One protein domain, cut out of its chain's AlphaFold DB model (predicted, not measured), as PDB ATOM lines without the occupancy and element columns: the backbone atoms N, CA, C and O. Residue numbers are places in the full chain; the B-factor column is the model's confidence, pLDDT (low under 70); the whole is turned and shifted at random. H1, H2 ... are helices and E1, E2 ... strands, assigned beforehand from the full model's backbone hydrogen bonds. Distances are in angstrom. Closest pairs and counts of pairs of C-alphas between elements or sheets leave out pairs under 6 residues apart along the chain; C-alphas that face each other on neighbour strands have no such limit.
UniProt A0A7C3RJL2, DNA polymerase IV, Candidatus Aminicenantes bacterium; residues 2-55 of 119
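This is residues 2 to 55 of the 119 residues of the protein "DNA polymerase IV" of Candidatus Aminicenantes bacterium (UniProt A0A7C3RJL2). This rod has little regular structure: one helix, H1, runs lengthwise, and two extended stretches without a named element, residues 8 to 15 and 47 to 55, also run lengthwise, with the one short strand, E1, near one end of the rod. The printed part has 54 residues, with one named helix and then one named strand; these hold only 19 residues, and the class is mostly helix. It is only just loose, close to compact, with a radius of gyration of the C-alphas of 12.5 A and spans of 36 by 16 by 16 A.

In H1, residues 22 to 37, every O i to N i+4 pair is within hydrogen-bond range. H1 and E1, residues 44 to 46, are apart, joined by a short link of 6 residues. E1 pairs with no named strand, but residues 2 to 3 pair with it, antiparallel.

H1 begins at C-alpha 22 (97.759, 98.035, 162.926) and measures 21.6 A. E1 measures 5.8 A and ends at C-alpha 46 (110.767, 113.662, 162.315).

The C-alphas farthest apart, of Lys 41 and Ser 55, are 37.2 A apart. The printed part has no cut, and no printed residue is under 70 in pLDDT.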
ATOM      1  N   ARG A   2     114.191 111.725 164.525       90.69
ATOM      2  CA  ARG A   2     115.176 112.781 164.298       90.69
ATOM      3  C   ARG A   2     114.830 113.988 165.157       90.69
ATOM      4  O   ARG A   2     113.671 114.414 165.152       90.69
ATOM      5  N   PHE A   3     115.814 114.520 165.865       92.12
ATOM      6  CA  PHE A   3     115.652 115.682 166.736       92.12
ATOM      7  C   PHE A   3     116.015 116.990 166.014       92.12
ATOM      8  O   PHE A   3     116.418 116.991 164.845       92.12
ATOM      9  N   SER A   4     115.803 118.117 166.693       90.69
ATOM     10  CA  SER A   4     116.045 119.473 166.185       90.69
ATOM     11  C   SER A   4     117.507 119.746 165.828       90.69
ATOM     12  O   SER A   4     117.766 120.525 164.918       90.69
ATOM     13  N   ASP A   5     118.443 119.068 166.488       91.44
ATOM     14  CA  ASP A   5     119.887 119.088 166.210       91.44
ATOM     15  C   ASP A   5     120.288 118.188 165.024       91.44
ATOM     16  O   ASP A   5     121.466 117.958 164.774       91.44
ATOM     17  N   PHE A   6     119.301 117.655 164.296       90.56
ATOM     18  CA  PHE A   6     119.456 116.714 163.192       90.56
ATOM     19  C   PHE A   6     120.002 115.329 163.569       90.56
ATOM     20  O   PHE A   6     120.104 114.488 162.663       90.56
ATOM     21  N   SER A   7     120.249 115.043 164.853       90.94
ATOM     22  CA  SER A   7     120.624 113.710 165.334       90.94
ATOM     23  C   SER A   7     119.492 112.710 165.091       90.94
ATOM     24  O   SER A   7     118.304 113.036 165.188       90.94
ATOM     25  N   THR A   8     119.848 111.478 164.715       92.69
ATOM     26  CA  THR A   8     118.876 110.420 164.411       92.69
ATOM     27  C   THR A   8     119.097 109.224 165.319       92.69
ATOM     28  O   THR A   8     120.117 108.545 165.234       92.69
ATOM     29  N   HIS A   9     118.093 108.922 166.137       92.38
ATOM     30  CA  HIS A   9     118.099 107.777 167.038       92.38
ATOM     31  C   HIS A   9     117.021 106.774 166.630       92.38
ATOM     32  O   HIS A   9     115.843 107.125 166.471       92.38
ATOM     33  N   THR A  10     117.424 105.513 166.485       92.44
ATOM     34  CA  THR A  10     116.563 104.411 166.042       92.44
ATOM     35  C   THR A  10     116.530 103.318 167.104       92.44
ATOM     36  O   THR A  10     117.566 102.900 167.619       92.44
ATOM     37  N   LYS A  11     115.329 102.829 167.417       92.94
ATOM     38  CA  LYS A  11     115.103 101.641 168.245       92.94
ATOM     39  C   LYS A  11     114.280 100.648 167.430       92.94
ATOM     40  O   LYS A  11     113.394 101.061 166.685       92.94
ATOM     41  N   ARG A  12     114.593  99.361 167.559       93.69
ATOM     42  CA  ARG A  12     113.901  98.263 166.877       93.69
ATOM     43  C   ARG A  12     113.604  97.145 167.868       93.69
ATOM     44  O   ARG A  12     114.380  96.941 168.799       93.69
ATOM     45  N   GLU A  13     112.507  96.438 167.646       93.56
ATOM     46  CA  GLU A  13     112.091  95.260 168.408       93.56
ATOM     47  C   GLU A  13     111.671  94.197 167.392       93.56
ATOM     48  O   GLU A  13     110.891  94.490 166.487       93.56
ATOM     49  N   THR A  14     112.242  92.998 167.498       92.62
ATOM     50  CA  THR A  14     111.853  91.855 166.666       92.62
ATOM     51  C   THR A  14     110.768  91.089 167.401       92.62
ATOM     52  O   THR A  14     110.952  90.725 168.561       92.62
ATOM     53  N   LEU A  15     109.645  90.844 166.732       90.00
ATOM     54  CA  LEU A  15     108.544  90.069 167.291       90.00
ATOM     55  C   LEU A  15     108.766  88.581 167.028       90.00
ATOM     56  O   LEU A  15     109.211  88.202 165.948       90.00
ATOM     57  N   LEU A  16     108.427  87.743 168.009       86.44
ATOM     58  CA  LEU A  16     108.488  86.283 167.864       86.44
ATOM     59  C   LEU A  16     107.462  85.766 166.852       86.44
ATOM     60  O   LEU A  16     107.707  84.781 166.164       86.44
ATOM     61  N   ILE A  17     106.309  86.431 166.780       83.94
ATOM     62  CA  ILE A  17     105.217  86.086 165.877       83.94
ATOM     63  C   ILE A  17     105.003  87.283 164.945       83.94
ATOM     64  O   ILE A  17     104.823  88.396 165.448       83.94
ATOM     65  N   PRO A  18     105.019  87.091 163.613       87.44
ATOM     66  CA  PRO A  18     104.737  88.168 162.674       87.44
ATOM     67  C   PRO A  18     103.306  88.681 162.872       87.44
ATOM     68  O   PRO A  18     102.383  87.903 163.124       87.44
ATOM     69  N   THR A  19     103.118  89.994 162.741       87.19
ATOM     70  CA  THR A  19     101.817  90.646 162.913       87.19
ATOM     71  C   THR A  19     101.495  91.555 161.735       87.19
ATOM     72  O   THR A  19     102.377  92.205 161.174       87.19
ATOM     73  N   ASN A  20     100.217  91.587 161.369       87.19
ATOM     74  CA  ASN A  20      99.627  92.539 160.432       87.19
ATOM     75  C   ASN A  20      98.579  93.433 161.122       87.19
ATOM     76  O   ASN A  20      97.778  94.078 160.455       87.19
ATOM     77  N   ASP A  21      98.550  93.438 162.453       88.94
ATOM     78  CA  ASP A  21      97.602  94.220 163.232       88.94
ATOM     79  C   ASP A  21      98.114  95.650 163.436       88.94
ATOM     80  O   ASP A  21      99.075  95.893 164.173       88.94
ATOM     81  N   ASN A  22      97.430  96.614 162.816       86.56
ATOM     82  CA  ASN A  22      97.759  98.035 162.926       86.56
ATOM     83  C   ASN A  22      97.808  98.528 164.379       86.56
ATOM     84  O   ASN A  22      98.653  99.360 164.714       86.56
ATOM     85  N   PHE A  23      96.932  98.026 165.255       87.44
ATOM     86  CA  PHE A  23      96.916  98.443 166.653       87.44
ATOM     87  C   PHE A  23      98.138  97.911 167.403       87.44
ATOM     88  O   PHE A  23      98.766  98.650 168.160       87.44
ATOM     89  N   GLU A  24      98.516  96.656 167.162       90.38
ATOM     90  CA  GLU A  24      99.720  96.063 167.749       90.38
ATOM     91  C   GLU A  24     100.979  96.815 167.291       90.38
ATOM     92  O   GLU A  24     101.800  97.225 168.119       90.38
ATOM     93  N   ILE A  25     101.080  97.105 165.987       92.44
ATOM     94  CA  ILE A  25     102.172  97.900 165.407       92.44
ATOM     95  C   ILE A  25     102.240  99.288 166.054       92.44
ATOM     96  O   ILE A  25     103.332  99.740 166.419       92.44
ATOM     97  N   TYR A  26     101.101  99.963 166.243       91.62
ATOM     98  CA  TYR A  26     101.043 101.259 166.922       91.62
ATOM     99  C   TYR A  26     101.547 101.174 168.367       91.62
ATOM    100  O   TYR A  26     102.383 101.986 168.768       91.62
ATOM    101  N   GLN A  27     101.097 100.183 169.143       93.62
ATOM    102  CA  GLN A  27     101.507 100.025 170.543       93.62
ATOM    103  C   GLN A  27     103.015  99.791 170.674       93.62
ATOM    104  O   GLN A  27     103.683 100.454 171.476       93.62
ATOM    105  N   ILE A  28     103.580  98.909 169.844       94.81
ATOM    106  CA  ILE A  28     105.026  98.648 169.818       94.81
ATOM    107  C   ILE A  28     105.783  99.914 169.413       94.81
ATOM    108  O   ILE A  28     106.749 100.306 170.071       94.81
ATOM    109  N   SER A  29     105.318 100.604 168.370       94.50
ATOM    110  CA  SER A  29     105.940 101.840 167.891       94.50
ATOM    111  C   SER A  29     105.923 102.931 168.958       94.50
ATOM    112  O   SER A  29     106.949 103.567 169.196       94.50
ATOM    113  N   LYS A  30     104.800 103.105 169.664       94.94
ATOM    114  CA  LYS A  30     104.654 104.047 170.781       94.94
ATOM    115  C   LYS A  30     105.603 103.708 171.927       94.94
ATOM    116  O   LYS A  30     106.293 104.592 172.425       94.94
ATOM    117  N   LYS A  31     105.695 102.434 172.316       95.44
ATOM    118  CA  LYS A  31     106.635 101.955 173.344       95.44
ATOM    119  C   LYS A  31     108.084 102.273 172.966       95.44
ATOM    120  O   LYS A  31     108.829 102.807 173.786       95.44
ATOM    121  N   LEU A  32     108.494 101.965 171.734       94.25
ATOM    122  CA  LEU A  32     109.848 102.249 171.246       94.25
ATOM    123  C   LEU A  32     110.126 103.750 171.141       94.25
ATOM    124  O   LEU A  32     111.220 104.198 171.485       94.25
ATOM    125  N   PHE A  33     109.131 104.521 170.709       94.12
ATOM    126  CA  PHE A  33     109.197 105.971 170.654       94.12
ATOM    127  C   PHE A  33     109.399 106.571 172.045       94.12
ATOM    128  O   PHE A  33     110.348 107.324 172.226       94.12
ATOM    129  N   LEU A  34     108.585 106.193 173.036       93.00
ATOM    130  CA  LEU A  34     108.695 106.704 174.407       93.00
ATOM    131  C   LEU A  34     110.048 106.361 175.034       93.00
ATOM    132  O   LEU A  34     110.680 107.230 175.623       93.00
ATOM    133  N   LYS A  35     110.555 105.138 174.829       90.88
ATOM    134  CA  LYS A  35     111.911 104.761 175.267       90.88
ATOM    135  C   LYS A  35     112.997 105.657 174.671       90.88
ATOM    136  O   LYS A  35     114.007 105.895 175.315       90.88
ATOM    137  N   ASN A  36     112.817 106.101 173.431       88.12
ATOM    138  CA  ASN A  36     113.764 106.991 172.772       88.12
ATOM    139  C   ASN A  36     113.570 108.453 173.207       88.12
ATOM    140  O   ASN A  36     114.543 109.175 173.386       88.12
ATOM    141  N   PHE A  37     112.321 108.879 173.389       87.44
ATOM    142  CA  PHE A  37     111.955 110.245 173.744       87.44
ATOM    143  C   PHE A  37     112.330 110.589 175.186       87.44
ATOM    144  O   PHE A  37     112.946 111.619 175.409       87.44
ATOM    145  N   SER A  38     112.068 109.707 176.156       83.88
ATOM    146  CA  SER A  38     112.385 109.971 177.569       83.88
ATOM    147  C   SER A  38     113.877 110.201 177.835       83.88
ATOM    148  O   SER A  38     114.236 110.795 178.847       83.88
ATOM    149  N   SER A  39     114.756 109.746 176.939       79.62
ATOM    150  CA  SER A  39     116.202 109.962 177.038       79.62
ATOM    151  C   SER A  39     116.678 111.292 176.437       79.62
ATOM    152  O   SER A  39     117.850 111.622 176.596       79.62
ATOM    153  N   HIS A  40     115.815 112.056 175.758       78.88
ATOM    154  CA  HIS A  40     116.202 113.258 175.015       78.88
ATOM    155  C   HIS A  40     115.244 114.421 175.303       78.88
ATOM    156  O   HIS A  40     114.035 114.301 175.150       78.88
ATOM    157  N   LYS A  41     115.786 115.587 175.670       83.12
ATOM    158  CA  LYS A  41     114.998 116.814 175.918       83.12
ATOM    159  C   LYS A  41     114.790 117.679 174.665       83.12
ATOM    160  O   LYS A  41     114.244 118.772 174.757       83.12
ATOM    161  N   LEU A  42     115.276 117.226 173.510       88.75
ATOM    162  CA  LEU A  42     115.253 117.992 172.266       88.75
ATOM    163  C   LEU A  42     113.897 117.891 171.562       88.75
ATOM    164  O   LEU A  42     113.222 116.861 171.620       88.75
ATOM    165  N   ALA A  43     113.528 118.952 170.840       90.12
ATOM    166  CA  ALA A  43     112.327 118.957 170.016       90.12
ATOM    167  C   ALA A  43     112.438 117.926 168.883       90.12
ATOM    168  O   ALA A  43     113.510 117.693 168.318       90.12
ATOM    169  N   ILE A  44     111.314 117.302 168.533       90.12
ATOM    170  CA  ILE A  44     111.264 116.295 167.475       90.12
ATOM    171  C   ILE A  44     111.027 116.977 166.131       90.12
ATOM    172  O   ILE A  44     110.084 117.745 165.973       90.12
ATOM    173  N   ARG A  45     111.856 116.635 165.142       88.38
ATOM    174  CA  ARG A  45     111.707 117.088 163.755       88.38
ATOM    175  C   ARG A  45     111.043 116.041 162.867       88.38
ATOM    176  O   ARG A  45     110.329 116.392 161.935       88.38
ATOM    177  N   LEU A  46     111.311 114.757 163.117       89.06
ATOM    178  CA  LEU A  46     110.767 113.662 162.315       89.06
ATOM    179  C   LEU A  46     110.552 112.402 163.153       89.06
ATOM    180  O   LEU A  46     111.447 111.936 163.866       89.06
ATOM    181  N   VAL A  47     109.382 111.791 162.980       90.56
ATOM    182  CA  VAL A  47     109.069 110.448 163.471       90.56
ATOM    183  C   VAL A  47     108.723 109.580 162.274       90.56
ATOM    184  O   VAL A  47     107.947 109.976 161.415       90.56
ATOM    185  N   GLY A  48     109.325 108.398 162.220       90.88
ATOM    186  CA  GLY A  48     109.042 107.399 161.203       90.88
ATOM    187  C   GLY A  48     109.050 106.020 161.839       90.88
ATOM    188  O   GLY A  48     109.842 105.761 162.750       90.88
ATOM    189  N   VAL A  49     108.165 105.158 161.355       92.69
ATOM    190  CA  VAL A  49     108.074 103.748 161.735       92.69
ATOM    191  C   VAL A  49     108.409 102.924 160.499       92.69
ATOM    192  O   VAL A  49     107.930 103.215 159.408       92.69
ATOM    193  N   ARG A  50     109.255 101.905 160.666       92.56
ATOM    194  CA  ARG A  50     109.634 100.982 159.596       92.56
ATOM    195  C   ARG A  50     109.325  99.559 160.036       92.56
ATOM    196  O   ARG A  50     109.821  99.127 161.072       92.56
ATOM    197  N   ALA A  51     108.570  98.839 159.214       91.88
ATOM    198  CA  ALA A  51     108.418  97.394 159.323       91.88
ATOM    199  C   ALA A  51     109.479  96.680 158.465       91.88
ATOM    200  O   ALA A  51     109.903  97.180 157.420       91.88
ATOM    201  N   SER A  52     109.940  95.523 158.932       92.06
ATOM    202  CA  SER A  52     110.907  94.664 158.241       92.06
ATOM    203  C   SER A  52     110.761  93.222 158.725       92.06
ATOM    204  O   SER A  52     110.191  93.006 159.790       92.06
ATOM    205  N   GLY A  53     111.332  92.257 157.998       89.62
ATOM    206  CA  GLY A  53     111.229  90.838 158.362       89.62
ATOM    207  C   GLY A  53     109.872  90.234 157.997       89.62
ATOM    208  O   GLY A  53     109.309  89.469 158.771       89.62
ATOM    209  N   PHE A  54     109.328  90.623 156.843       90.00
ATOM    210  CA  PHE A  54     108.068  90.085 156.333       90.00
ATOM    211  C   PHE A  54     108.195  88.584 156.045       90.00
ATOM    212  O   PHE A  54     109.195  88.146 155.475       90.00
ATOM    213  N   SER A  55     107.172  87.812 156.408       85.06
ATOM    214  CA  SER A  55     107.081  86.377 156.133       85.06
ATOM    215  C   SER A  55     105.855  86.068 155.277       85.06
ATOM    216  O   SER A  55     104.798  86.683 155.437       85.06
TER     217      SER A  55